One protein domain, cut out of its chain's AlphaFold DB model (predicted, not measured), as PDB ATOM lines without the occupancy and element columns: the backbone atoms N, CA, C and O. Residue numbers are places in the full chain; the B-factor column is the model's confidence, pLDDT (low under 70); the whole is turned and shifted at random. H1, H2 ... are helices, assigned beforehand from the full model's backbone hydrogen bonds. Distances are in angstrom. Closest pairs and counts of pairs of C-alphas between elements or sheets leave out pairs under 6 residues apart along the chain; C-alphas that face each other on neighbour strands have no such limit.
ATOM      1  N   LEU A  14     318.689 143.575 231.462       89.19
ATOM      2  CA  LEU A  14     319.204 144.280 230.285       89.19
ATOM      3  C   LEU A  14     318.574 143.735 229.001       89.19
ATOM      4  O   LEU A  14     318.191 144.506 228.124       89.19
ATOM      5  N   ASN A  15     318.377 142.415 228.931       91.38
ATOM      6  CA  ASN A  15     317.664 141.784 227.819       91.38
ATOM      7  C   ASN A  15     316.224 142.310 227.722       91.38
ATOM      8  O   ASN A  15     315.770 142.679 226.643       91.38
ATOM      9  N   ALA A  16     315.511 142.392 228.853       88.69
ATOM     10  CA  ALA A  16     314.131 142.872 228.881       88.69
ATOM     11  C   ALA A  16     314.011 144.341 228.441       88.69
ATOM     12  O   ALA A  16     313.153 144.664 227.617       88.69
ATOM     13  N   GLY A  17     314.885 145.221 228.941       90.81
ATOM     14  CA  GLY A  17     314.885 146.633 228.554       90.81
ATOM     15  C   GLY A  17     315.245 146.843 227.079       90.81
ATOM     16  O   GLY A  17     314.603 147.652 226.401       90.81
ATOM     17  N   PHE A  18     316.185 146.062 226.539       92.81
ATOM     18  CA  PHE A  18     316.509 146.076 225.111       92.81
ATOM     19  C   PHE A  18     315.337 145.595 224.243       92.81
ATOM     20  O   PHE A  18     314.961 146.269 223.283       92.81
ATOM     21  N   GLU A  19     314.719 144.466 224.594       91.62
ATOM     22  CA  GLU A  19     313.567 143.915 223.872       91.62
ATOM     23  C   GLU A  19     312.382 144.885 223.860       91.62
ATOM     24  O   GLU A  19     311.764 145.112 222.817       91.62
ATOM     25  N   GLN A  20     312.093 145.530 224.991       90.69
ATOM     26  CA  GLN A  20     311.024 146.519 225.061       90.69
ATOM     27  C   GLN A  20     311.354 147.786 224.259       90.69
ATOM     28  O   GLN A  20     310.491 148.305 223.549       90.69
ATOM     29  N   SER A  21     312.606 148.251 224.310       92.69
ATOM     30  CA  SER A  21     313.084 149.389 223.513       92.69
ATOM     31  C   SER A  21     312.932 149.128 222.017       92.69
ATOM     32  O   SER A  21     312.399 149.960 221.279       92.69
ATOM     33  N   LYS A  22     313.314 147.928 221.573       92.06
ATOM     34  CA  LYS A  22     313.109 147.475 220.200       92.06
ATOM     35  C   LYS A  22     311.633 147.490 219.808       92.06
ATOM     36  O   LYS A  22     311.316 147.982 218.729       92.06
ATOM     37  N   ASN A  23     310.743 146.983 220.661       89.94
ATOM     38  CA  ASN A  23     309.307 146.972 220.373       89.94
ATOM     39  C   ASN A  23     308.751 148.394 220.237       89.94
ATOM     40  O   ASN A  23     308.040 148.666 219.279       89.94
ATOM     41  N   ILE A  24     309.158 149.337 221.097       90.19
ATOM     42  CA  ILE A  24     308.783 150.754 220.943       90.19
ATOM     43  C   ILE A  24     309.224 151.312 219.590       90.19
ATOM     44  O   ILE A  24     308.439 151.977 218.919       90.19
ATOM     45  N   LEU A  25     310.466 151.055 219.182       91.25
ATOM     46  CA  LEU A  25     311.006 151.550 217.913       91.25
ATOM     47  C   LEU A  25     310.384 150.857 216.688       91.25
ATOM     48  O   LEU A  25     310.371 151.418 215.591       91.25
ATOM     49  N   ALA A  26     309.893 149.627 216.847       86.88
ATOM     50  CA  ALA A  26     309.199 148.886 215.799       86.88
ATOM     51  C   ALA A  26     307.731 149.321 215.659       86.88
ATOM     52  O   ALA A  26     307.246 149.464 214.537       86.88
ATOM     53  N   ASP A  27     307.058 149.558 216.787       83.69
ATOM     54  CA  ASP A  27     305.636 149.903 216.869       83.69
ATOM     55  C   ASP A  27     305.383 151.413 216.793       83.69
ATOM     56  O   ASP A  27     304.237 151.853 216.661       83.69
ATOM     57  N   SER A  28     306.435 152.234 216.870       81.31
ATOM     58  CA  SER A  28     306.316 153.676 216.694       81.31
ATOM     59  C   SER A  28     305.680 153.976 215.339       81.31
ATOM     60  O   SER A  28     306.167 153.542 214.298       81.31
ATOM     61  N   SER A  29     304.593 154.743 215.347       72.00
ATOM     62  CA  SER A  29     304.102 155.387 214.130       72.00
ATOM     63  C   SER A  29     305.044 156.526 213.741       72.00
ATOM     64  O   SER A  29     305.931 156.901 214.512       72.00
ATOM     65  N   ASP A  30     304.859 157.090 212.550       67.19
ATOM     66  CA  ASP A  30     305.659 158.217 212.080       67.19
ATOM     67  C   ASP A  30     305.285 159.525 212.808       67.19
ATOM     68  O   ASP A  30     304.705 160.463 212.268       67.19
ATOM     69  N   VAL A  31     305.578 159.568 214.108       65.44
ATOM     70  CA  VAL A  31     305.267 160.691 214.999       65.44
ATOM     71  C   VAL A  31     305.973 161.966 214.534       65.44
ATOM     72  O   VAL A  31     305.459 163.063 214.761       65.44
ATOM     73  N   LEU A  32     307.106 161.834 213.838       64.06
ATOM     74  CA  LEU A  32     307.881 162.960 213.331       64.06
ATOM     75  C   LEU A  32     307.222 163.652 212.137       64.06
ATOM     76  O   LEU A  32     307.280 164.882 212.080       64.06
ATOM     77  N   THR A  33     306.540 162.934 211.238       60.09
ATOM     78  CA  THR A  33     305.708 163.590 210.208       60.09
ATOM     79  C   THR A  33     304.386 164.091 210.761       60.09
ATOM     80  O   THR A  33     303.910 165.143 210.337       60.09
ATOM     81  N   ILE A  34     303.793 163.389 211.730       54.88
ATOM     82  CA  ILE A  34     302.485 163.774 212.282       54.88
ATOM     83  C   ILE A  34     302.601 165.043 213.148       54.88
ATOM     84  O   ILE A  34     301.672 165.854 213.179       54.88
ATOM     85  N   LYS A  35     303.725 165.243 213.851       67.25
ATOM     86  CA  LYS A  35     303.971 166.413 214.715       67.25
ATOM     87  C   LYS A  35     305.434 166.889 214.627       67.25
ATOM     88  O   LYS A  35     306.199 166.722 215.574       67.25
ATOM     89  N   PRO A  36     305.837 167.576 213.546       59.91
ATOM     90  CA  PRO A  36     307.243 167.919 213.303       59.91
ATOM     91  C   PRO A  36     307.874 168.860 214.345       59.91
ATOM     92  O   PRO A  36     309.099 168.970 214.396       59.91
ATOM     93  N   ASN A  37     307.072 169.517 215.189       67.31
ATOM     94  CA  ASN A  37     307.534 170.498 216.177       67.31
ATOM     95  C   ASN A  37     307.539 169.986 217.628       67.31
ATOM     96  O   ASN A  37     307.823 170.769 218.526       67.31
ATOM     97  N   THR A  38     307.198 168.717 217.891       77.69
ATOM     98  CA  THR A  38     307.136 168.211 219.278       77.69
ATOM     99  C   THR A  38     308.472 167.757 219.842       77.69
ATOM    100  O   THR A  38     308.610 167.728 221.057       77.69
ATOM    101  N   LEU A  39     309.431 167.397 218.987       84.81
ATOM    102  CA  LEU A  39     310.771 166.992 219.408       84.81
ATOM    103  C   LEU A  39     311.794 168.064 219.044       84.81
ATOM    104  O   LEU A  39     311.750 168.638 217.947       84.81
ATOM    105  N   SER A  40     312.740 168.282 219.950       89.69
ATOM    106  CA  SER A  40     313.967 169.016 219.675       89.69
ATOM    107  C   SER A  40     314.784 168.329 218.578       89.69
ATOM    108  O   SER A  40     314.579 167.170 218.217       89.69
ATOM    109  N   GLU A  41     315.743 169.059 218.023       90.69
ATOM    110  CA  GLU A  41     316.658 168.528 217.012       90.69
ATOM    111  C   GLU A  41     317.460 167.317 217.509       90.69
ATOM    112  O   GLU A  41     317.605 166.331 216.787       90.69
ATOM    113  N   LEU A  42     317.934 167.379 218.754       91.06
ATOM    114  CA  LEU A  42     318.712 166.316 219.377       91.06
ATOM    115  C   LEU A  42     317.872 165.041 219.552       91.06
ATOM    116  O   LEU A  42     318.324 163.946 219.226       91.06
ATOM    117  N   GLU A  43     316.623 165.191 219.989       91.75
ATOM    118  CA  GLU A  43     315.667 164.090 220.121       91.75
ATOM    119  C   GLU A  43     315.322 163.457 218.764       91.75
ATOM    120  O   GLU A  43     315.263 162.234 218.639       91.75
ATOM    121  N   LYS A  44     315.159 164.267 217.711       92.94
ATOM    122  CA  LYS A  44     314.956 163.758 216.344       92.94
ATOM    123  C   LYS A  44     316.139 162.926 215.863       92.94
ATOM    124  O   LYS A  44     315.931 161.842 215.326       92.94
ATOM    125  N   LEU A  45     317.368 163.407 216.068       94.56
ATOM    126  CA  LEU A  45     318.565 162.647 215.710       94.56
ATOM    127  C   LEU A  45     318.619 161.315 216.466       94.56
ATOM    128  O   LEU A  45     318.886 160.283 215.857       94.56
ATOM    129  N   GLN A  46     318.329 161.322 217.768       93.88
ATOM    130  CA  GLN A  46     318.304 160.101 218.573       93.88
ATOM    131  C   GLN A  46     317.285 159.097 218.040       93.88
ATOM    132  O   GLN A  46     317.645 157.940 217.843       93.88
ATOM    133  N   ALA A  47     316.063 159.540 217.730       94.31
ATOM    134  CA  ALA A  47     315.043 158.684 217.130       94.31
ATOM    135  C   ALA A  47     315.515 158.066 215.802       94.31
ATOM    136  O   ALA A  47     315.377 156.859 215.603       94.31
ATOM    137  N   VAL A  48     316.145 158.859 214.923       95.50
ATOM    138  CA  VAL A  48     316.730 158.363 213.663       95.50
ATOM    139  C   VAL A  48     317.763 157.269 213.925       95.50
ATOM    140  O   VAL A  48     317.659 156.193 213.338       95.50
ATOM    141  N   LEU A  49     318.729 157.508 214.816       95.38
ATOM    142  CA  LEU A  49     319.760 156.521 215.152       95.38
ATOM    143  C   LEU A  49     319.142 155.248 215.752       95.38
ATOM    144  O   LEU A  49     319.473 154.146 215.314       95.38
ATOM    145  N   GLY A  50     318.171 155.390 216.659       95.44
ATOM    146  CA  GLY A  50     317.409 154.280 217.227       95.44
ATOM    147  C   GLY A  50     316.740 153.426 216.151       95.44
ATOM    148  O   GLY A  50     316.952 152.213 216.101       95.44
ATOM    149  N   TRP A  51     316.005 154.036 215.220       96.25
ATOM    150  CA  TRP A  51     315.370 153.303 214.122       96.25
ATOM    151  C   TRP A  51     316.362 152.633 213.177       96.25
ATOM    152  O   TRP A  51     316.098 151.512 212.739       96.25
ATOM    153  N   LEU A  52     317.502 153.266 212.883       95.62
ATOM    154  CA  LEU A  52     318.570 152.627 212.109       95.62
ATOM    155  C   LEU A  52     319.062 151.359 212.810       95.62
ATOM    156  O   LEU A  52     319.118 150.303 212.178       95.62
ATOM    157  N   THR A  53     319.314 151.439 214.120       94.19
ATOM    158  CA  THR A  53     319.846 150.316 214.905       94.19
ATOM    159  C   THR A  53     318.907 149.108 214.958       94.19
ATOM    160  O   THR A  53     319.375 147.973 214.941       94.19
ATOM    161  N   VAL A  54     317.584 149.316 214.934       94.25
ATOM    162  CA  VAL A  54     316.589 148.223 214.885       94.25
ATOM    163  C   VAL A  54     316.159 147.844 213.461       94.25
ATOM    164  O   VAL A  54     315.284 146.996 213.270       94.25
ATOM    165  N   GLY A  55     316.750 148.463 212.435       93.31
ATOM    166  CA  GLY A  55     316.446 148.189 211.030       93.31
ATOM    167  C   GLY A  55     315.098 148.735 210.538       93.31
ATOM    168  O   GLY A  55     314.556 148.224 209.549       93.31
ATOM    169  N   ASN A  56     314.536 149.750 211.201       93.75
ATOM    170  CA  ASN A  56     313.311 150.443 210.793       93.75
ATOM    171  C   ASN A  56     313.622 151.625 209.855       93.75
ATOM    172  O   ASN A  56     313.397 152.794 210.168       93.75
ATOM    173  N   TYR A  57     314.173 151.309 208.683       94.06
ATOM    174  CA  TYR A  57     314.645 152.312 207.725       94.06
ATOM    175  C   TYR A  57     313.572 153.286 207.211       94.06
ATOM    176  O   TYR A  57     313.904 154.457 207.063       94.06
ATOM    177  N   PRO A  58     312.297 152.894 207.001       93.31
ATOM    178  CA  PRO A  58     311.261 153.853 206.613       93.31
ATOM    179  C   PRO A  58     311.056 154.981 207.636       93.31
ATOM    180  O   PRO A  58     310.956 156.142 207.249       93.31
ATOM    181  N   LEU A  59     311.046 154.671 208.938       93.25
ATOM    182  CA  LEU A  59     310.940 155.708 209.970       93.25
ATOM    183  C   LEU A  59     312.237 156.499 210.124       93.25
ATOM    184  O   LEU A  59     312.188 157.716 210.281       93.25
ATOM    185  N   ALA A  60     313.397 155.845 209.998       95.06
ATOM    186  CA  ALA A  60     314.677 156.548 209.966       95.06
ATOM    187  C   ALA A  60     314.741 157.573 208.817       95.06
ATOM    188  O   ALA A  60     315.215 158.688 209.026       95.06
ATOM    189  N   ARG A  61     314.211 157.227 207.634       95.25
ATOM    190  CA  ARG A  61     314.095 158.131 206.479       95.25
ATOM    191  C   ARG A  61     313.205 159.330 206.792       95.25
ATOM    192  O   ARG A  61     313.619 160.462 206.575       95.25
ATOM    193  N   SER A  62     312.026 159.087 207.357       93.12
ATOM    194  CA  SER A  62     311.116 160.168 207.743       93.12
ATOM    195  C   SER A  62     311.726 161.106 208.795       93.12
ATOM    196  O   SER A  62     311.665 162.333 208.689       93.12
ATOM    197  N   GLY A  63     312.413 160.540 209.793       93.06
ATOM    198  CA  GLY A  63     313.131 161.332 210.783       93.06
ATOM    199  C   GLY A  63     314.271 162.154 210.184       93.06
ATOM    200  O   GLY A  63     314.427 163.322 210.548       93.06
ATOM    201  N   LEU A  64     315.011 161.595 209.223       95.25
ATOM    202  CA  LEU A  64     316.010 162.320 208.438       95.25
ATOM    203  C   LEU A  64     315.386 163.503 207.680       95.25
ATOM    204  O   LEU A  64     315.927 164.608 207.736       95.25
ATOM    205  N   ASP A  65     314.230 163.319 207.041       94.56
ATOM    206  CA  ASP A  65     313.533 164.407 206.338       94.56
ATOM    207  C   ASP A  65     313.151 165.544 207.291       94.56
ATOM    208  O   ASP A  65     313.318 166.725 206.977       94.56
ATOM    209  N   SER A  66     312.735 165.202 208.514       92.81
ATOM    210  CA  SER A  66     312.410 166.181 209.560       92.81
ATOM    211  C   SER A  66     313.615 166.994 210.071       92.81
ATOM    212  O   SER A  66     313.428 168.001 210.769       92.81
ATOM    213  N   LEU A  67     314.835 166.550 209.747       93.38
ATOM    214  CA  LEU A  67     316.101 167.200 210.079       93.38
ATOM    215  C   LEU A  67     316.648 168.058 208.933       93.38
ATOM    216  O   LEU A  67     317.646 168.742 209.141       93.38
ATOM    217  N   ILE A  68     316.024 168.087 207.752       93.81
ATOM    218  CA  ILE A  68     316.457 168.975 206.663       93.81
ATOM    219  C   ILE A  68     316.537 170.426 207.171       93.81
ATOM    220  O   ILE A  68     315.659 170.919 207.882       93.81
ATOM    221  N   ASN A  69     317.625 171.113 206.807       90.88
ATOM    222  CA  ASN A  69     317.978 172.461 207.270       90.88
ATOM    223  C   ASN A  69     318.287 172.575 208.779       90.88
ATOM    224  O   ASN A  69     318.239 173.677 209.329       90.88
ATOM    225  N   LYS A  70     318.620 171.467 209.454       91.50
ATOM    226  CA  LYS A  70     319.099 171.447 210.847       91.50
ATOM    227  C   LYS A  70     320.575 171.032 210.931       91.50
ATOM    228  O   LYS A  70     321.015 170.236 210.102       91.50
ATOM    229  N   PRO A  71     321.354 171.523 211.911       90.94
ATOM    230  CA  PRO A  71     322.736 171.089 212.143       90.94
ATOM    231  C   PRO A  71     322.937 169.563 212.198       90.94
ATOM    232  O   PRO A  71     323.882 169.057 211.596       90.94
ATOM    233  N   ALA A  72     322.029 168.813 212.820       92.25
ATOM    234  CA  ALA A  72     322.086 167.354 212.931       92.25
ATOM    235  C   ALA A  72     321.874 166.601 211.601       92.25
ATOM    236  O   ALA A  72     322.146 165.400 211.527       92.25
ATOM    237  N   PHE A  73     321.411 167.283 210.546       95.44
ATOM    238  CA  PHE A  73     321.093 166.680 209.250       95.44
ATOM    239  C   PHE A  73     322.248 165.872 208.663       95.44
ATOM    240  O   PHE A  73     322.043 164.732 208.258       95.44
ATOM    241  N   GLY A  74     323.460 166.436 208.626       94.88
ATOM    242  CA  GLY A  74     324.605 165.757 208.019       94.88
ATOM    243  C   GLY A  74     324.909 164.419 208.695       94.88
ATOM    244  O   GLY A  74     325.181 163.429 208.017       94.88
ATOM    245  N   TRP A  75     324.795 164.365 210.028       94.81
ATOM    246  CA  TRP A  75     325.044 163.141 210.788       94.81
ATOM    247  C   TRP A  75     323.934 162.110 210.552       94.81
ATOM    248  O   TRP A  75     324.232 160.953 210.250       94.81
ATOM    249  N   ALA A  76     322.667 162.528 210.590       96.31
ATOM    250  CA  ALA A  76     321.540 161.655 210.269       96.31
ATOM    251  C   ALA A  76     321.628 161.097 208.837       96.31
ATOM    252  O   ALA A  76     321.466 159.896 208.638       96.31
ATOM    253  N   CYS A  77     321.938 161.949 207.855       97.31
ATOM    254  CA  CYS A  77     322.007 161.592 206.437       97.31
ATOM    255  C   CYS A  77     323.126 160.583 206.167       97.31
ATOM    256  O   CYS A  77     322.880 159.508 205.622       97.31
ATOM    257  N   GLY A  78     324.348 160.886 206.617       96.00
ATOM    258  CA  GLY A  78     325.477 159.976 206.443       96.00
ATOM    259  C   GLY A  78     325.268 158.641 207.164       96.00
ATOM    260  O   GLY A  78     325.550 157.591 206.594       96.00
ATOM    261  N   SER A  79     324.694 158.663 208.376       95.44
ATOM    262  CA  SER A  79     324.358 157.435 209.115       95.44
ATOM    263  C   SER A  79     323.297 156.615 208.386       95.44
ATOM    264  O   SER A  79     323.426 155.400 208.287       95.44
ATOM    265  N   TYR A  80     322.266 157.260 207.835       97.31
ATOM    266  CA  TYR A  80     321.240 156.571 207.060       97.31
ATOM    267  C   TYR A  80     321.854 155.828 205.869       97.31
ATOM    268  O   TYR A  80     321.604 154.634 205.715       97.31
ATOM    269  N   VAL A  81     322.710 156.478 205.075       96.31
ATOM    270  CA  VAL A  81     323.379 155.822 203.935       96.31
ATOM    271  C   VAL A  81     324.259 154.667 204.402       96.31
ATOM    272  O   VAL A  81     324.165 153.567 203.865       96.31
ATOM    273  N   ALA A  82     325.064 154.892 205.440       94.00
ATOM    274  CA  ALA A  82     325.961 153.889 206.003       94.00
ATOM    275  C   ALA A  82     325.218 152.610 206.436       94.00
ATOM    276  O   ALA A  82     325.651 151.500 206.128       94.00
ATOM    277  N   TRP A  83     324.070 152.764 207.103       95.25
ATOM    278  CA  TRP A  83     323.250 151.653 207.597       95.25
ATOM    279  C   TRP A  83     322.396 150.983 206.522       95.25
ATOM    280  O   TRP A  83     322.171 149.777 206.594       95.25
ATOM    281  N   THR A  84     321.861 151.743 205.566       95.12
ATOM    282  CA  THR A  84     320.880 151.229 204.593       95.12
ATOM    283  C   THR A  84     321.505 150.793 203.275       95.12
ATOM    284  O   THR A  84     320.941 149.938 202.593       95.12
ATOM    285  N   GLY A  85     322.644 151.381 202.909       93.00
ATOM    286  CA  GLY A  85     323.236 151.264 201.580       93.00
ATOM    287  C   GLY A  85     322.453 152.002 200.491       93.00
ATOM    288  O   GLY A  85     322.799 151.875 199.321       93.00
ATOM    289  N   ASP A  86     321.410 152.759 200.850       93.88
ATOM    290  CA  ASP A  86     320.624 153.576 199.926       93.88
ATOM    291  C   ASP A  86     321.386 154.867 199.608       93.88
ATOM    292  O   ASP A  86     321.211 155.903 200.246       93.88
ATOM    293  N   ASP A  87     322.297 154.784 198.643       90.06
ATOM    294  CA  ASP A  87     323.139 155.896 198.209       90.06
ATOM    295  C   ASP A  87     322.419 156.870 197.255       90.06
ATOM    296  O   ASP A  87     322.889 157.997 197.044       90.06
ATOM    297  N   TYR A  88     321.251 156.482 196.725       93.12
ATOM    298  CA  TYR A  88     320.397 157.333 195.895       93.12
ATOM    299  C   TYR A  88     319.944 158.581 196.658       93.12
ATOM    300  O   TYR A  88     319.869 159.673 196.084       93.12
ATOM    301  N   ILE A  89     319.759 158.451 197.972       95.00
ATOM    302  CA  ILE A  89     319.398 159.557 198.858       95.00
ATOM    303  C   ILE A  89     320.403 160.718 198.809       95.00
ATOM    304  O   ILE A  89     320.017 161.872 198.975       95.00
ATOM    305  N   LEU A  90     321.687 160.450 198.522       95.50
ATOM    306  CA  LEU A  90     322.709 161.494 198.383       95.50
ATOM    307  C   LEU A  90     322.465 162.364 197.146       95.50
ATOM    308  O   LEU A  90     322.822 163.541 197.134       95.50
ATOM    309  N   SER A  91     321.873 161.789 196.096       95.75
ATOM    310  CA  SER A  91     321.453 162.529 194.905       95.75
ATOM    311  C   SER A  91     320.104 163.211 195.113       95.75
ATOM    312  O   SER A  91     319.950 164.363 194.720       95.75
ATOM    313  N   GLU A  92     319.154 162.538 195.761       96.75
ATOM    314  CA  GLU A  92     317.842 163.108 196.082       96.75
ATOM    315  C   GLU A  92     317.958 164.341 196.994       96.75
ATOM    316  O   GLU A  92     317.300 165.354 196.773       96.75
ATOM    317  N   LEU A  93     318.842 164.281 197.992       96.69
ATOM    318  CA  LEU A  93     319.072 165.346 198.965       96.69
ATOM    319  C   LEU A  93     320.280 166.231 198.623       96.69
ATOM    320  O   LEU A  93     320.814 166.897 199.512       96.69
ATOM    321  N   ALA A  94     320.719 166.275 197.363       96.44
ATOM    322  CA  ALA A  94     321.907 167.035 196.968       96.44
ATOM    323  C   ALA A  94     321.820 168.525 197.361       96.44
ATOM    324  O   ALA A  94     322.777 169.081 197.906       96.44
ATOM    325  N   ASP A  95     320.661 169.157 197.151       96.31
ATOM    326  CA  ASP A  95     320.431 170.556 197.523       96.31
ATOM    327  C   ASP A  95     320.425 170.765 199.052       96.31
ATOM    328  O   ASP A  95     321.192 171.610 199.526       96.31
ATOM    329  N   PRO A  96     319.669 169.985 199.858       96.75
ATOM    330  CA  PRO A  96     319.791 169.993 201.317       96.75
ATOM    331  C   PRO A  96     321.213 169.770 201.844       96.75
ATOM    332  O   PRO A  96     321.647 170.485 202.746       96.75
ATOM    333  N   ILE A  97     321.968 168.821 201.279       96.44
ATOM    334  CA  ILE A  97     323.363 168.538 201.662       96.44
ATOM    335  C   ILE A  97     324.250 169.744 201.365       96.44
ATOM    336  O   ILE A  97     325.043 170.164 202.213       96.44
ATOM    337  N   LYS A  98     324.094 170.347 200.185       94.50
ATOM    338  CA  LYS A  98     324.832 171.548 199.792       94.50
ATOM    339  C   LYS A  98     324.481 172.742 200.679       94.50
ATOM    340  O   LYS A  98     325.383 173.488 201.060       94.50
ATOM    341  N   PHE A  99     323.205 172.929 201.014       93.31
ATOM    342  CA  PHE A  99     322.757 173.973 201.934       93.31
ATOM    343  C   PHE A  99     323.323 173.750 203.338       93.31
ATOM    344  O   PHE A  99     323.908 174.667 203.905       93.31
ATOM    345  N   TRP A 100     323.234 172.529 203.869       93.62
ATOM    346  CA  TRP A 100     323.806 172.176 205.167       93.62
ATOM    347  C   TRP A 100     325.305 172.466 205.203       93.62
ATOM    348  O   TRP A 100     325.763 173.217 206.059       93.62
ATOM    349  N   LYS A 101     326.050 171.969 204.209       90.88
ATOM    350  CA  LYS A 101     327.495 172.176 204.109       90.88
ATOM    351  C   LYS A 101     327.851 173.660 204.041       90.88
ATOM    352  O   LYS A 101     328.781 174.077 204.719       90.88
ATOM    353  N   ASN A 102     327.157 174.456 203.229       86.31
ATOM    354  CA  ASN A 102     327.580 175.828 202.950       86.31
ATOM    355  C   ASN A 102     326.985 176.861 203.900       86.31
ATOM    356  O   ASN A 102     327.675 177.810 204.232       86.31
ATOM    357  N   GLU A 103     325.730 176.730 204.312       76.75
ATOM    358  CA  GLU A 103     325.031 177.776 205.066       76.75
ATOM    359  C   GLU A 103     325.007 177.486 206.566       76.75
ATOM    360  O   GLU A 103     325.214 178.396 207.363       76.75
ATOM    361  N   LEU A 104     324.838 176.222 206.968       66.94
ATOM    362  CA  LEU A 104     324.753 175.864 208.390       66.94
ATOM    363  C   LEU A 104     326.120 175.709 209.062       66.94
ATOM    364  O   LEU A 104     326.203 175.772 210.283       66.94
ATOM    365  N   THR A 105     327.194 175.565 208.281       63.50
ATOM    366  CA  THR A 105     328.570 175.471 208.806       63.50
ATOM    367  C   THR A 105     329.396 176.741 208.576       63.50
ATOM    368  O   THR A 105     330.603 176.763 208.823       63.50
ATOM    369  N   LYS A 106     328.770 177.817 208.081       68.00
ATOM    370  CA  LYS A 106     329.439 179.090 207.758       68.00
ATOM    371  C   LYS A 106     329.828 179.912 208.986       68.00
ATOM    372  O   LYS A 106     330.629 180.839 208.851       68.00
ATOM    373  N   ASP A 107     329.254 179.610 210.149       62.38
ATOM    374  CA  ASP A 107     329.557 180.341 211.374       62.38
ATOM    375  C   ASP A 107     331.034 180.157 211.777       62.38
ATOM    376  O   ASP A 107     331.616 179.087 211.609       62.38
ATOM    377  N   ARG A 108     331.665 181.230 212.277       54.41
ATOM    378  CA  ARG A 108     333.094 181.259 212.665       54.41
ATOM    379  C   ARG A 108     333.343 180.701 214.071       54.41
ATOM    380  O   ARG A 108     334.484 180.685 214.542       54.41
ATOM    381  N   SER A 109     332.279 180.267 214.735       62.03
ATOM    382  CA  SER A 109     332.302 179.515 215.986       62.03
ATOM    383  C   SER A 109     333.045 178.181 215.809       62.03
ATOM    384  O   SER A 109     333.108 177.661 214.693       62.03
ATOM    385  N   PRO A 110     333.645 177.611 216.872       58.66
ATOM    386  CA  PRO A 110     334.224 176.274 216.793       58.66
ATOM    387  C   PRO A 110     333.206 175.274 216.215       58.66
ATOM    388  O   PRO A 110     332.035 175.322 216.601       58.66
ATOM    389  N   PRO A 111     333.623 174.382 215.296       63.22
ATOM    390  CA  PRO A 111     332.732 173.412 214.675       63.22
ATOM    391  C   PRO A 111     332.075 172.544 215.745       63.22
ATOM    392  O   PRO A 111     332.772 171.864 216.508       63.22
ATOM    393  N   SER A 112     330.741 172.576 215.778       77.19
ATOM    394  CA  SER A 112     329.925 171.778 216.699       77.19
ATOM    395  C   SER A 112     330.139 170.275 216.482       77.19
ATOM    396  O   SER A 112     330.555 169.843 215.399       77.19
ATOM    397  N   VAL A 113     329.810 169.449 217.480       82.75
ATOM    398  CA  VAL A 113     329.837 167.985 217.311       82.75
ATOM    399  C   VAL A 113     328.950 167.532 216.152       82.75
ATOM    400  O   VAL A 113     329.375 166.684 215.366       82.75
ATOM    401  N   TYR A 114     327.776 168.146 215.966       85.56
ATOM    402  CA  TYR A 114     326.909 167.862 214.817       85.56
ATOM    403  C   TYR A 114     327.616 168.037 213.487       85.56
ATOM    404  O   TYR A 114     327.511 167.188 212.603       85.56
ATOM    405  N   GLU A 115     328.343 169.139 213.352       85.19
ATOM    406  CA  GLU A 115     329.033 169.460 212.123       85.19
ATOM    407  C   GLU A 115     330.079 168.390 211.798       85.19
ATOM    408  O   GLU A 115     330.071 167.819 210.709       85.19
ATOM    409  N   LYS A 116     330.961 168.070 212.744       85.88
ATOM    410  CA  LYS A 116     332.050 167.120 212.494       85.88
ATOM    411  C   LYS A 116     331.549 165.704 212.273       85.88
ATOM    412  O   LYS A 116     332.021 165.033 211.355       85.88
ATOM    413  N   MET A 117     330.594 165.262 213.091       88.44
ATOM    414  CA  MET A 117     329.955 163.962 212.907       88.44
ATOM    415  C   MET A 117     329.236 163.905 211.561       88.44
ATOM    416  O   MET A 117     329.338 162.900 210.864       88.44
ATOM    417  N   GLY A 118     328.612 165.005 211.135       92.12
ATOM    418  CA  GLY A 118     328.015 165.121 209.811       92.12
ATOM    419  C   GLY A 118     329.026 165.053 208.673       92.12
ATOM    420  O   GLY A 118     328.825 164.278 207.743       92.12
ATOM    421  N   PHE A 119     330.143 165.784 208.752       92.12
ATOM    422  CA  PHE A 119     331.207 165.719 207.743       92.12
ATOM    423  C   PHE A 119     331.795 164.312 207.635       92.12
ATOM    424  O   PHE A 119     331.961 163.811 206.526       92.12
ATOM    425  N   ARG A 120     332.078 163.657 208.769       90.94
ATOM    426  CA  ARG A 120     332.598 162.281 208.794       90.94
ATOM    427  C   ARG A 120     331.598 161.285 208.215       90.94
ATOM    428  O   ARG A 120     331.973 160.481 207.366       90.94
ATOM    429  N   ALA A 121     330.340 161.354 208.643       92.44
ATOM    430  CA  ALA A 121     329.300 160.444 208.184       92.44
ATOM    431  C   ALA A 121     329.036 160.607 206.677       92.44
ATOM    432  O   ALA A 121     328.953 159.614 205.961       92.44
ATOM    433  N   LEU A 122     328.968 161.846 206.175       95.25
ATOM    434  CA  LEU A 122     328.802 162.115 204.744       95.25
ATOM    435  C   LEU A 122     330.036 161.709 203.932       95.25
ATOM    436  O   LEU A 122     329.878 161.109 202.873       95.25
ATOM    437  N   ALA A 123     331.255 161.962 204.419       93.69
ATOM    438  CA  ALA A 123     332.467 161.475 203.759       93.69
ATOM    439  C   ALA A 123     332.456 159.944 203.627       93.69
ATOM    440  O   ALA A 123     332.702 159.421 202.541       93.69
ATOM    441  N   GLY A 124     332.096 159.232 204.702       91.12
ATOM    442  CA  GLY A 124     331.919 157.779 204.687       91.12
ATOM    443  C   GLY A 124     330.873 157.323 203.666       91.12
ATOM    444  O   GLY A 124     331.153 156.442 202.858       91.12
ATOM    445  N   ALA A 125     329.710 157.977 203.633       93.31
ATOM    446  CA  ALA A 125     328.645 157.693 202.673       93.31
ATOM    447  C   ALA A 125     329.096 157.877 201.207       93.31
ATOM    448  O   ALA A 125     328.837 157.020 200.360       93.31
ATOM    449  N   TYR A 126     329.821 158.959 200.897       94.44
ATOM    450  CA  TYR A 126     330.354 159.192 199.548       94.44
ATOM    451  C   TYR A 126     331.474 158.213 199.172       94.44
ATOM    452  O   TYR A 126     331.519 157.760 198.026       94.44
ATOM    453  N   HIS A 127     332.337 157.820 200.119       91.56
ATOM    454  CA  HIS A 127     333.301 156.733 199.899       91.56
ATOM    455  C   HIS A 127     332.598 155.416 199.574       91.56
ATOM    456  O   HIS A 127     333.007 154.727 198.639       91.56
ATOM    457  N   GLY A 128     331.513 155.100 200.285       85.94
ATOM    458  CA  GLY A 128     330.675 153.931 200.023       85.94
ATOM    459  C   GLY A 128     330.096 153.911 198.603       85.94
ATOM    460  O   GLY A 128     330.139 152.882 197.930       85.94
ATOM    461  N   ARG A 129     329.681 155.079 198.092       87.50
ATOM    462  CA  ARG A 129     329.250 155.296 196.695       87.50
ATOM    463  C   ARG A 129     330.403 155.329 195.675       87.50
ATOM    464  O   ARG A 129     330.172 155.426 194.470       87.50
ATOM    465  N   ARG A 130     331.659 155.240 196.124       88.69
ATOM    466  CA  ARG A 130     332.872 155.422 195.301       88.69
ATOM    467  C   ARG A 130     332.973 156.812 194.659       88.69
ATOM    468  O   ARG A 130     333.670 156.986 193.661       88.69
ATOM    469  N   ASP A 131     332.321 157.811 195.244       92.12
ATOM    470  CA  ASP A 131     332.495 159.216 194.882       92.12
ATOM    471  C   ASP A 131     333.616 159.825 195.731       92.12
ATOM    472  O   ASP A 131     333.406 160.562 196.699       92.12
ATOM    473  N   THR A 132     334.850 159.477 195.365       92.12
ATOM    474  CA  THR A 132     336.052 159.934 196.069       92.12
ATOM    475  C   THR A 132     336.184 161.457 196.053       92.12
ATOM    476  O   THR A 132     336.727 162.026 196.997       92.12
ATOM    477  N   SER A 133     335.684 162.133 195.014       94.75
ATOM    478  CA  SER A 133     335.794 163.590 194.902       94.75
ATOM    479  C   SER A 133     334.944 164.291 195.957       94.75
ATOM    480  O   SER A 133     335.469 165.132 196.694       94.75
ATOM    481  N   SER A 134     333.671 163.902 196.079       94.50
ATOM    482  CA  SER A 134     332.784 164.423 197.120       94.50
ATOM    483  C   SER A 134     333.279 164.029 198.511       94.50
ATOM    484  O   SER A 134     333.363 164.882 199.391       94.50
ATOM    485  N   ALA A 135     333.706 162.777 198.713       93.50
ATOM    486  CA  ALA A 135     334.228 162.333 200.005       93.50
ATOM    487  C   ALA A 135     335.427 163.180 200.476       93.50
ATOM    488  O   ALA A 135     335.410 163.733 201.578       93.50
ATOM    489  N   GLN A 136     336.419 163.384 199.602       93.50
ATOM    490  CA  GLN A 136     337.590 164.222 199.888       93.50
ATOM    491  C   GLN A 136     337.236 165.699 200.092       93.50
ATOM    492  O   GLN A 136     337.967 166.434 200.754       93.50
ATOM    493  N   ASP A 137     336.160 166.191 199.488       93.31
ATOM    494  CA  ASP A 137     335.658 167.544 199.719       93.31
ATOM    495  C   ASP A 137     335.108 167.702 201.153       93.31
ATOM    496  O   ASP A 137     335.500 168.641 201.848       93.31
ATOM    497  N   PHE A 138     334.331 166.736 201.661       92.56
ATOM    498  CA  PHE A 138     333.910 166.718 203.072       92.56
ATOM    499  C   PHE A 138     335.101 166.557 204.042       92.56
ATOM    500  O   PHE A 138     335.190 167.284 205.035       92.56
ATOM    501  N   GLU A 139     336.065 165.679 203.745       90.88
ATOM    502  CA  GLU A 139     337.274 165.487 204.570       90.88
ATOM    503  C   GLU A 139     338.165 166.736 204.630       90.88
ATOM    504  O   GLU A 139     338.696 167.094 205.690       90.88
ATOM    505  N   ARG A 140     338.328 167.434 203.500       89.12
ATOM    506  CA  ARG A 140     339.086 168.690 203.443       89.12
ATOM    507  C   ARG A 140     338.413 169.781 204.263       89.12
ATOM    508  O   ARG A 140     339.117 170.491 204.981       89.12
ATOM    509  N   CYS A 141     337.085 169.898 204.200       86.06
ATOM    510  CA  CYS A 141     336.336 170.829 205.044       86.06
ATOM    511  C   CYS A 141     336.574 170.554 206.535       86.06
ATOM    512  O   CYS A 141     336.867 171.487 207.280       86.06
ATOM    513  N   LEU A 142     336.541 169.284 206.951       83.44
ATOM    514  CA  LEU A 142     336.828 168.890 208.331       83.44
ATOM    515  C   LEU A 142     338.266 169.253 208.746       83.44
ATOM    516  O   LEU A 142     338.478 169.908 209.765       83.44
ATOM    517  N   THR A 143     339.252 168.900 207.916       81.31
ATOM    518  CA  THR A 143     340.682 169.135 208.191       81.31
ATOM    519  C   THR A 143     341.024 170.625 208.273       81.31
ATOM    520  O   THR A 143     341.808 171.042 209.128       81.31
ATOM    521  N   ALA A 144     340.458 171.443 207.379       76.94
ATOM    522  CA  ALA A 144     340.670 172.889 207.376       76.94
ATOM    523  C   ALA A 144     340.175 173.527 208.680       76.94
ATOM    524  O   ALA A 144     340.867 174.371 209.253       76.94
ATOM    525  N   LYS A 145     339.023 173.070 209.180       71.50
ATOM    526  CA  LYS A 145     338.464 173.537 210.447       71.50
ATOM    527  C   LYS A 145     339.292 173.056 211.636       71.50
ATOM    528  O   LYS A 145     339.659 173.873 212.471       71.50
ATOM    529  N   ASP A 146     339.698 171.788 211.696       70.56
ATOM    530  CA  ASP A 146     340.515 171.286 212.815       70.56
ATOM    531  C   ASP A 146     341.865 172.018 212.951       70.56
ATOM    532  O   ASP A 146     342.280 172.339 214.070       70.56
ATOM    533  N   LYS A 147     342.520 172.374 211.835       66.25
ATOM    534  CA  LYS A 147     343.761 173.180 211.834       66.25
ATOM    535  C   LYS A 147     343.566 174.602 212.371       66.25
ATOM    536  O   LYS A 147     344.476 175.152 212.987       66.25
ATOM    537  N   GLN A 148     342.390 175.189 212.153       62.34
ATOM    538  CA  GLN A 148     342.058 176.537 212.614       62.34
ATOM    539  C   GLN A 148     341.918 176.612 214.146       62.34
ATOM    540  O   GLN A 148     342.249 177.641 214.731       62.34
ATOM    541  N   LEU A 163     331.698 161.053 236.712       50.06
ATOM    542  CA  LEU A 163     330.744 160.207 237.444       50.06
ATOM    543  C   LEU A 163     329.281 160.697 237.342       50.06
ATOM    544  O   LEU A 163     328.361 159.945 237.681       50.06
ATOM    545  N   ALA A 164     329.057 161.917 236.836       60.97
ATOM    546  CA  ALA A 164     327.754 162.581 236.778       60.97
ATOM    547  C   ALA A 164     327.181 162.744 235.354       60.97
ATOM    548  O   ALA A 164     326.437 163.691 235.112       60.97
ATOM    549  N   ILE A 165     327.509 161.855 234.405       65.38
ATOM    550  CA  ILE A 165     326.876 161.893 233.075       65.38
ATOM    551  C   ILE A 165     325.366 161.682 233.261       65.38
ATOM    552  O   ILE A 165     324.971 160.633 233.795       65.38
ATOM    553  N   PRO A 166     324.524 162.661 232.876       67.12
ATOM    554  CA  PRO A 166     323.089 162.489 232.949       67.12
ATOM    555  C   PRO A 166     322.690 161.346 232.012       67.12
ATOM    556  O   PRO A 166     323.273 161.181 230.940       67.12
ATOM    557  N   PRO A 167     321.706 160.530 232.399       69.06
ATOM    558  CA  PRO A 167     321.327 159.371 231.606       69.06
ATOM    559  C   PRO A 167     320.728 159.756 230.253       69.06
ATOM    560  O   PRO A 167     320.917 159.041 229.279       69.06
ATOM    561  N   LEU A 168     320.021 160.884 230.180       82.94
ATOM    562  CA  LEU A 168     319.564 161.449 228.919       82.94
ATOM    563  C   LEU A 168     320.543 162.550 228.495       82.94
ATOM    564  O   LEU A 168     320.816 163.445 229.300       82.94
ATOM    565  N   PRO A 169     321.066 162.514 227.260       84.69
ATOM    566  CA  PRO A 169     321.907 163.582 226.752       84.69
ATOM    567  C   PRO A 169     321.066 164.838 226.501       84.69
ATOM    568  O   PRO A 169     320.056 164.808 225.800       84.69
ATOM    569  N   ASP A 170     321.522 165.953 227.053       83.50
ATOM    570  CA  ASP A 170     321.000 167.309 226.848       83.50
ATOM    571  C   ASP A 170     321.785 168.085 225.773       83.50
ATOM    572  O   ASP A 170     321.340 169.136 225.312       83.50
ATOM    573  N   THR A 171     322.931 167.550 225.336       84.75
ATOM    574  CA  THR A 171     323.790 168.125 224.296       84.75
ATOM    575  C   THR A 171     324.222 167.076 223.260       84.75
ATOM    576  O   THR A 171     324.262 165.875 223.556       84.75
ATOM    577  N   PRO A 172     324.576 167.500 222.034       83.56
ATOM    578  CA  PRO A 172     325.146 166.617 221.012       83.56
ATOM    579  C   PRO A 172     326.464 165.967 221.449       83.56
ATOM    580  O   PRO A 172     326.719 164.812 221.113       83.56
ATOM    581  N   GLU A 173     327.281 166.688 222.215       84.44
ATOM    582  CA  GLU A 173     328.525 166.210 222.818       84.44
ATOM    583  C   GLU A 173     328.246 165.047 223.776       84.44
ATOM    584  O   GLU A 173     328.879 163.996 223.672       84.44
ATOM    585  N   HIS A 174     327.253 165.196 224.661       85.19
ATOM    586  CA  HIS A 174     326.842 164.116 225.555       85.19
ATOM    587  C   HIS A 174     326.294 162.916 224.786       85.19
ATOM    588  O   HIS A 174     326.610 161.783 225.138       85.19
ATOM    589  N   LEU A 175     325.523 163.137 223.717       86.88
ATOM    590  CA  LEU A 175     325.049 162.044 222.869       86.88
ATOM    591  C   LEU A 175     326.220 161.289 222.229       86.88
ATOM    592  O   LEU A 175     326.284 160.070 222.346       86.88
ATOM    593  N   ALA A 176     327.147 161.991 221.574       83.25
ATOM    594  CA  ALA A 176     328.309 161.365 220.947       83.25
ATOM    595  C   ALA A 176     329.132 160.567 221.971       83.25
ATOM    596  O   ALA A 176     329.448 159.404 221.727       83.25
ATOM    597  N   MET A 177     329.365 161.144 223.152       83.75
ATOM    598  CA  MET A 177     330.047 160.486 224.266       83.75
ATOM    599  C   MET A 177     329.328 159.202 224.723       83.75
ATOM    600  O   MET A 177     329.969 158.160 224.823       83.75
ATOM    601  N   ILE A 178     328.007 159.242 224.954       83.44
ATOM    602  CA  ILE A 178     327.193 158.070 225.348       83.44
ATOM    603  C   ILE A 178     327.241 156.961 224.290       83.44
ATOM    604  O   ILE A 178     327.242 155.776 224.625       83.44
ATOM    605  N   LEU A 179     327.277 157.337 223.012       84.69
ATOM    606  CA  LEU A 179     327.353 156.396 221.895       84.69
ATOM    607  C   LEU A 179     328.774 155.870 221.644       84.69
ATOM    608  O   LEU A 179     328.962 155.109 220.701       84.69
ATOM    609  N   GLY A 180     329.774 156.281 222.436       76.38
ATOM    610  CA  GLY A 180     331.181 155.933 222.205       76.38
ATOM    611  C   GLY A 180     331.753 156.540 220.919       76.38
ATOM    612  O   GLY A 180     332.797 156.112 220.430       76.38
ATOM    613  N   LEU A 181     331.070 157.531 220.344       75.94
ATOM    614  CA  LEU A 181     331.451 158.171 219.096       75.94
ATOM    615  C   LEU A 181     332.427 159.302 219.402       75.94
ATOM    616  O   LEU A 181     332.106 160.290 220.059       75.94
ATOM    617  N   THR A 182     333.657 159.124 218.939       61.88
ATOM    618  CA  THR A 182     334.786 159.947 219.359       61.88
ATOM    619  C   THR A 182     334.700 161.381 218.840       61.88
ATOM    620  O   THR A 182     334.696 161.652 217.631       61.88
ATOM    621  N   TRP A 183     334.765 162.330 219.770       54.25
ATOM    622  CA  TRP A 183     335.167 163.698 219.488       54.25
ATOM    623  C   TRP A 183     336.096 164.209 220.592       54.25
ATOM    624  O   TRP A 183     335.734 164.193 221.760       54.25
ATOM    625  N   GLN A 184     337.276 164.684 220.172       44.25
ATOM    626  CA  GLN A 184     338.442 165.060 220.988       44.25
ATOM    627  C   GLN A 184     339.156 163.891 221.686       44.25
ATOM    628  O   GLN A 184     338.554 163.032 222.310       44.25
ATOM    629  N   GLU A 185     340.489 163.914 221.629       48.12
ATOM    630  CA  GLU A 185     341.403 162.990 222.327       48.12
ATOM    631  C   GLU A 185     341.306 163.049 223.870       48.12
ATOM    632  O   GLU A 185     342.084 162.387 224.551       48.12
ATOM    633  N   ASP A 186     340.393 163.850 224.430       46.06
ATOM    634  CA  ASP A 186     340.387 164.220 225.850       46.06
ATOM    635  C   ASP A 186     339.206 163.637 226.653       46.06
ATOM    636  O   ASP A 186     339.283 163.613 227.881       46.06
ATOM    637  N   ILE A 187     338.133 163.147 226.010       52.34
ATOM    638  CA  ILE A 187     336.968 162.560 226.700       52.34
ATOM    639  C   ILE A 187     336.528 161.283 225.979       52.34
ATOM    640  O   ILE A 187     335.646 161.301 225.125       52.34
ATOM    641  N   ASN A 188     337.151 160.162 226.335       65.19
ATOM    642  CA  ASN A 188     336.705 158.839 225.912       65.19
ATOM    643  C   ASN A 188     336.121 158.114 227.119       65.19
ATOM    644  O   ASN A 188     336.834 157.891 228.100       65.19
ATOM    645  N   LEU A 189     334.843 157.735 227.036       76.31
ATOM    646  CA  LEU A 189     334.309 156.760 227.976       76.31
ATOM    647  C   LEU A 189     335.042 155.434 227.769       76.31
ATOM    648  O   LEU A 189     335.191 154.971 226.637       76.31
ATOM    649  N   THR A 190     335.495 154.820 228.858       82.62
ATOM    650  CA  THR A 190     335.964 153.434 228.816       82.62
ATOM    651  C   THR A 190     334.799 152.504 228.475       82.62
ATOM    652  O   THR A 190     333.631 152.866 228.642       82.62
ATOM    653  N   ALA A 191     335.097 151.280 228.033       84.81
ATOM    654  CA  ALA A 191     334.071 150.263 227.796       84.81
ATOM    655  C   ALA A 191     333.149 150.079 229.012       84.81
ATOM    656  O   ALA A 191     331.928 150.058 228.869       84.81
ATOM    657  N   ASP A 192     333.725 150.049 230.215       87.69
ATOM    658  CA  ASP A 192     332.971 149.929 231.465       87.69
ATOM    659  C   ASP A 192     332.078 151.142 231.722       87.69
ATOM    660  O   ASP A 192     330.950 150.992 232.182       87.69
ATOM    661  N   GLN A 193     332.536 152.351 231.390       86.94
ATOM    662  CA  GLN A 193     331.718 153.557 231.518       86.94
ATOM    663  C   GLN A 193     330.543 153.557 230.534       86.94
ATOM    664  O   GLN A 193     329.424 153.872 230.939       86.94
ATOM    665  N   VAL A 194     330.761 153.161 229.275       87.56
ATOM    666  CA  VAL A 194     329.675 152.999 228.290       87.56
ATOM    667  C   VAL A 194     328.675 151.947 228.775       87.56
ATOM    668  O   VAL A 194     327.466 152.173 228.741       87.56
ATOM    669  N   TYR A 195     329.161 150.829 229.311       90.31
ATOM    670  CA  TYR A 195     328.308 149.779 229.861       90.31
ATOM    671  C   TYR A 195     327.506 150.235 231.080       90.31
ATOM    672  O   TYR A 195     326.308 149.975 231.155       90.31
ATOM    673  N   LEU A 196     328.116 150.984 232.001       89.38
ATOM    674  CA  LEU A 196     327.419 151.583 233.140       89.38
ATOM    675  C   LEU A 196     326.328 152.561 232.690       89.38
ATOM    676  O   LEU A 196     325.239 152.574 233.267       89.38
ATOM    677  N   VAL A 197     326.588 153.370 231.656       89.38
ATOM    678  CA  VAL A 197     325.563 154.234 231.050       89.38
ATOM    679  C   VAL A 197     324.430 153.385 230.476       89.38
ATOM    680  O   VAL A 197     323.265 153.653 230.768       89.38
ATOM    681  N   TRP A 198     324.748 152.319 229.741       90.94
ATOM    682  CA  TRP A 198     323.746 151.408 229.192       90.94
ATOM    683  C   TRP A 198     322.888 150.740 230.278       90.94
ATOM    684  O   TRP A 198     321.661 150.690 230.159       90.94
ATOM    685  N   GLN A 199     323.499 150.300 231.379       90.69
ATOM    686  CA  GLN A 199     322.784 149.769 232.541       90.69
ATOM    687  C   GLN A 199     321.847 150.821 233.154       90.69
ATOM    688  O   GLN A 199     320.674 150.534 233.383       90.69
ATOM    689  N   ARG A 200     322.323 152.059 233.355       89.56
ATOM    690  CA  ARG A 200     321.504 153.168 233.885       89.56
ATOM    691  C   ARG A 200     320.307 153.487 232.990       89.56
ATOM    692  O   ARG A 200     319.210 153.694 233.509       89.56
ATOM    693  N   LEU A 201     320.499 153.505 231.668       90.00
ATOM    694  CA  LEU A 201     319.420 153.709 230.694       90.00
ATOM    695  C   LEU A 201     318.326 152.637 230.847       90.00
ATOM    696  O   LEU A 201     317.145 152.973 230.912       90.00
ATOM    697  N   ASN A 202     318.714 151.363 230.979       88.75
ATOM    698  CA  ASN A 202     317.776 150.254 231.192       88.75
ATOM    699  C   ASN A 202     317.024 150.358 232.537       88.75
ATOM    700  O   ASN A 202     315.821 150.085 232.593       88.75
ATOM    701  N   THR A 203     317.691 150.794 233.611       85.56
ATOM    702  CA  THR A 203     317.044 151.006 234.919       85.56
ATOM    703  C   THR A 203     315.989 152.106 234.855       85.56
ATOM    704  O   THR A 203     314.841 151.882 235.230       85.56
ATOM    705  N   LEU A 204     316.332 153.271 234.301       83.38
ATOM    706  CA  LEU A 204     315.395 154.398 234.178       83.38
ATOM    707  C   LEU A 204     314.169 154.055 233.350       83.38
ATOM    708  O   LEU A 204     313.072 154.561 233.586       83.38
ATOM    709  N   TYR A 205     314.367 153.193 232.363       77.62
ATOM    710  CA  TYR A 205     313.288 152.728 231.526       77.62
ATOM    711  C   TYR A 205     312.307 151.856 232.324       77.62
ATOM    712  O   TYR A 205     311.094 152.069 232.228       77.62
ATOM    713  N   SER A 206     312.832 150.964 233.174       71.94
ATOM    714  CA  SER A 206     312.054 150.108 234.084       71.94
ATOM    715  C   SER A 206     311.244 150.913 235.110       71.94
ATOM    716  O   SER A 206     310.117 150.541 235.426       71.94
ATOM    717  N   ASP A 207     311.773 152.052 235.565       67.50
ATOM    718  CA  ASP A 207     311.111 152.934 236.537       67.50
ATOM    719  C   ASP A 207     310.025 153.835 235.910       67.50
ATOM    720  O   ASP A 207     309.228 154.472 236.608       67.50
ATOM    721  N   SER A 208     309.952 153.907 234.577       64.00
ATOM    722  CA  SER A 208     309.015 154.794 233.891       64.00
ATOM    723  C   SER A 208     307.580 154.210 233.868       64.00
ATOM    724  O   SER A 208     307.194 153.461 232.971       64.00
ATOM    725  N   ASN A 209     306.702 154.622 234.793       54.91
ATOM    726  CA  ASN A 209     305.277 154.212 234.856       54.91
ATOM    727  C   ASN A 209     304.396 154.783 233.724       54.91
ATOM    728  O   ASN A 209     304.354 155.986 233.515       54.91
ATOM    729  N   ALA A 210     303.682 153.946 232.961       54.09
ATOM    730  CA  ALA A 210     303.027 154.223 231.660       54.09
ATOM    731  C   ALA A 210     301.964 155.357 231.539       54.09
ATOM    732  O   ALA A 210     301.452 155.545 230.440       54.09
ATOM    733  N   ASN A 211     301.640 156.139 232.574       48.66
ATOM    734  CA  ASN A 211     300.355 156.865 232.627       48.66
ATOM    735  C   ASN A 211     300.393 158.408 232.493       48.66
ATOM    736  O   ASN A 211     299.396 159.045 232.827       48.66
ATOM    737  N   GLU A 212     301.462 159.037 231.981       50.81
ATOM    738  CA  GLU A 212     301.519 160.511 231.824       50.81
ATOM    739  C   GLU A 212     301.596 161.011 230.357       50.81
ATOM    740  O   GLU A 212     302.269 160.399 229.521       50.81
ATOM    741  N   PRO A 213     300.950 162.146 230.008       44.28
ATOM    742  CA  PRO A 213     301.100 162.795 228.701       44.28
ATOM    743  C   PRO A 213     302.529 163.334 228.497       44.28
ATOM    744  O   PRO A 213     303.098 163.930 229.401       44.28
ATOM    745  N   GLY A 214     303.116 163.149 227.307       58.78
ATOM    746  CA  GLY A 214     304.532 163.478 227.033       58.78
ATOM    747  C   GLY A 214     305.507 162.327 227.319       58.78
ATOM    748  O   GLY A 214     306.673 162.380 226.946       58.78
ATOM    749  N   LYS A 215     305.017 161.224 227.893       64.94
ATOM    750  CA  LYS A 215     305.833 160.045 228.188       64.94
ATOM    751  C   LYS A 215     306.270 159.263 226.951       64.94
ATOM    752  O   LYS A 215     307.341 158.671 226.968       64.94
ATOM    753  N   PHE A 216     305.487 159.298 225.870       67.88
ATOM    754  CA  PHE A 216     305.821 158.577 224.638       67.88
ATOM    755  C   PHE A 216     307.098 159.109 223.972       67.88
ATOM    756  O   PHE A 216     307.915 158.308 223.530       67.88
ATOM    757  N   SER A 217     307.315 160.432 223.931       74.00
ATOM    758  CA  SER A 217     308.566 160.998 223.403       74.00
ATOM    759  C   SER A 217     309.751 160.567 224.258       74.00
ATOM    760  O   SER A 217     310.694 159.996 223.728       74.00
ATOM    761  N   ASN A 218     309.662 160.706 225.582       81.06
ATOM    762  CA  ASN A 218     310.732 160.274 226.485       81.06
ATOM    763  C   ASN A 218     311.018 158.769 226.368       81.06
ATOM    764  O   ASN A 218     312.173 158.358 226.403       81.06
ATOM    765  N   GLN A 219     309.986 157.945 226.184       85.88
ATOM    766  CA  GLN A 219     310.134 156.507 225.970       85.88
ATOM    767  C   GLN A 219     310.770 156.172 224.620       85.88
ATOM    768  O   GLN A 219     311.617 155.287 224.574       85.88
ATOM    769  N   LEU A 220     310.395 156.867 223.541       88.94
ATOM    770  CA  LEU A 220     311.016 156.709 222.225       88.94
ATOM    771  C   LEU A 220     312.502 157.072 222.279       88.94
ATOM    772  O   LEU A 220     313.343 156.351 221.747       88.94
ATOM    773  N   ILE A 221     312.823 158.174 222.950       89.94
ATOM    774  CA  ILE A 221     314.190 158.651 223.125       89.94
ATOM    775  C   ILE A 221     315.015 157.681 223.962       89.94
ATOM    776  O   ILE A 221     316.090 157.258 223.539       89.94
ATOM    777  N   LEU A 222     314.486 157.253 225.104       90.88
ATOM    778  CA  LEU A 222     315.166 156.290 225.957       90.88
ATOM    779  C   LEU A 222     315.355 154.942 225.247       90.88
ATOM    780  O   LEU A 222     316.446 154.381 225.298       90.88
ATOM    781  N   ALA A 223     314.346 154.475 224.506       92.81
ATOM    782  CA  ALA A 223     314.453 153.279 223.675       92.81
ATOM    783  C   ALA A 223     315.552 153.416 222.611       92.81
ATOM    784  O   ALA A 223     316.367 152.510 222.441       92.81
ATOM    785  N   SER A 224     315.615 154.572 221.944       94.62
ATOM    786  CA  SER A 224     316.643 154.874 220.945       94.62
ATOM    787  C   SER A 224     318.047 154.848 221.542       94.62
ATOM    788  O   SER A 224     318.968 154.310 220.928       94.62
ATOM    789  N   LEU A 225     318.220 155.406 222.742       94.00
ATOM    790  CA  LEU A 225     319.500 155.421 223.447       94.00
ATOM    791  C   LEU A 225     319.908 154.023 223.910       94.00
ATOM    792  O   LEU A 225     321.071 153.669 223.758       94.00
ATOM    793  N   ILE A 226     318.980 153.211 224.424       94.56
ATOM    794  CA  ILE A 226     319.270 151.837 224.862       94.56
ATOM    795  C   ILE A 226     319.811 150.995 223.702       94.56
ATOM    796  O   ILE A 226     320.828 150.319 223.867       94.56
ATOM    797  N   THR A 227     319.172 151.043 222.528       95.44
ATOM    798  CA  THR A 227     319.625 150.253 221.372       95.44
ATOM    799  C   THR A 227     320.897 150.827 220.751       95.44
ATOM    800  O   THR A 227     321.824 150.074 220.450       95.44
ATOM    801  N   SER A 228     320.980 152.153 220.611       94.31
ATOM    802  CA  SER A 228     322.133 152.820 219.995       94.31
ATOM    803  C   SER A 228     323.384 152.748 220.870       94.31
ATOM    804  O   SER A 228     324.462 152.505 220.344       94.31
ATOM    805  N   CYS A 229     323.269 152.906 222.191       93.25
ATOM    806  CA  CYS A 229     324.402 152.790 223.116       93.25
ATOM    807  C   CYS A 229     324.998 151.375 223.076       93.25
ATOM    808  O   CYS A 229     326.215 151.223 222.990       93.25
ATOM    809  N   PHE A 230     324.155 150.338 223.021       94.50
ATOM    810  CA  PHE A 230     324.644 148.972 222.851       94.50
ATOM    811  C   PHE A 230     325.307 148.763 221.483       94.50
ATOM    812  O   PHE A 230     326.451 148.318 221.410       94.50
ATOM    813  N   LEU A 231     324.627 149.104 220.384       95.00
ATOM    814  CA  LEU A 231     325.115 148.775 219.042       95.00
ATOM    815  C   LEU A 231     326.270 149.655 218.561       95.00
ATOM    816  O   LEU A 231     327.196 149.142 217.935       95.00
ATOM    817  N   LEU A 232     326.231 150.958 218.829       91.69
ATOM    818  CA  LEU A 232     327.275 151.897 218.417       91.69
ATOM    819  C   LEU A 232     328.395 151.999 219.457       91.69
ATOM    820  O   LEU A 232     329.546 152.133 219.069       91.69
ATOM    821  N   GLY A 233     328.074 151.895 220.752       89.75
ATOM    822  CA  GLY A 233     329.046 152.069 221.835       89.75
ATOM    823  C   GLY A 233     329.733 150.776 222.278       89.75
ATOM    824  O   GLY A 233     330.957 150.730 222.350       89.75
TER     825      GLY A 233
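What this domain is: This is residues 14 to 148 and 163 to 233 of the 350 residues of an uncharacterized protein of Gemmatimonadetes bacterium (UniProt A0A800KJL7). Look first at H3, H4 and H5, side by side in the middle with their centres in a triangle: the hairpin of H8 and H9 packs on one side of them through H8 on H5, and the hairpin of H11 and H12, with H1 crossing H12, packs on the other through H12 on H3. The printed part has 206 residues, with twelve named helices, H1 to H12 in chain order, and no named strand. It is all helix, and its helix packing is part aligned, part crossed, with 5 of 11 pairs at a shallow tilt. It is compact, with a radius of gyration of the C-alphas of 16.8 A and spans of 49 by 38 by 28 A.

How they stand to each other: Start at H12, residues 215 to 233, the longest helix. It touches H3, residues 41 to 53, at a steep tilt of 57 degrees, closest at C-alphas 50 and 224, 3.8 A apart. H1, residues 14 to 27, touches H12 at a steep tilt of 61 degrees, closest at C-alphas 21 and 223, 4.1 A. H11, residues 191 to 207, forms a helical hairpin with H12, closest at C-alphas 201 and 226, 6.1 A. Move on to H5, residues 73 to 84, a hub like H3: the two touch at a shallow tilt of 6 degrees, the same way, closest at C-alphas 45 and 76, 6.3 A. H4, residues 57 to 65, forms a hairpin with H3, closest at C-alphas 48 and 60, 4.6 A, and with H5, closest at C-alphas 64 and 76, 5.9 A. H8, residues 113 to 128, touches H5, closest at C-alphas 75 and 118, 3.7 A, and forms a hairpin with H9, residues 132 to 148, closest at C-alphas 123 and 135, 4.2 A. H10, residues 172 to 178, touches residues 113 to 114 of H8 alone, closest at C-alphas 113 and 173, 5.9 A. H7, residues 94 to 104, only just touches H5, with 3 pairs of C-alphas within 8 A, closest at C-alphas 74 and 97, 7.0 A. H2, residues 31 to 34, touches H4, and H6, residues 88 to 92, is close to H5 but not clearly touching, 7.5 A at C-alphas 81 and 89. Every O i to N i+4 pair is within hydrogen-bond range in H1 and H3 to H12; H2 is too short for one.

Where its parts are: Find C-alpha 14 at (319.204, 144.280, 230.285), where H1 begins. H12 runs 25.4 A to C-alpha 233 at (329.046, 152.069, 221.835); H11 is 24.7 A and H9 24.2 A long.

The domain as a whole: C-alphas 133 and 211 are farthest apart, 52.2 A. Residues 149 to 162 are not printed, a gap of 31.8 A. The link from H10 to H11 is long. Low confidence marks 40 residues, among them 104 to 111 and 207 to 216.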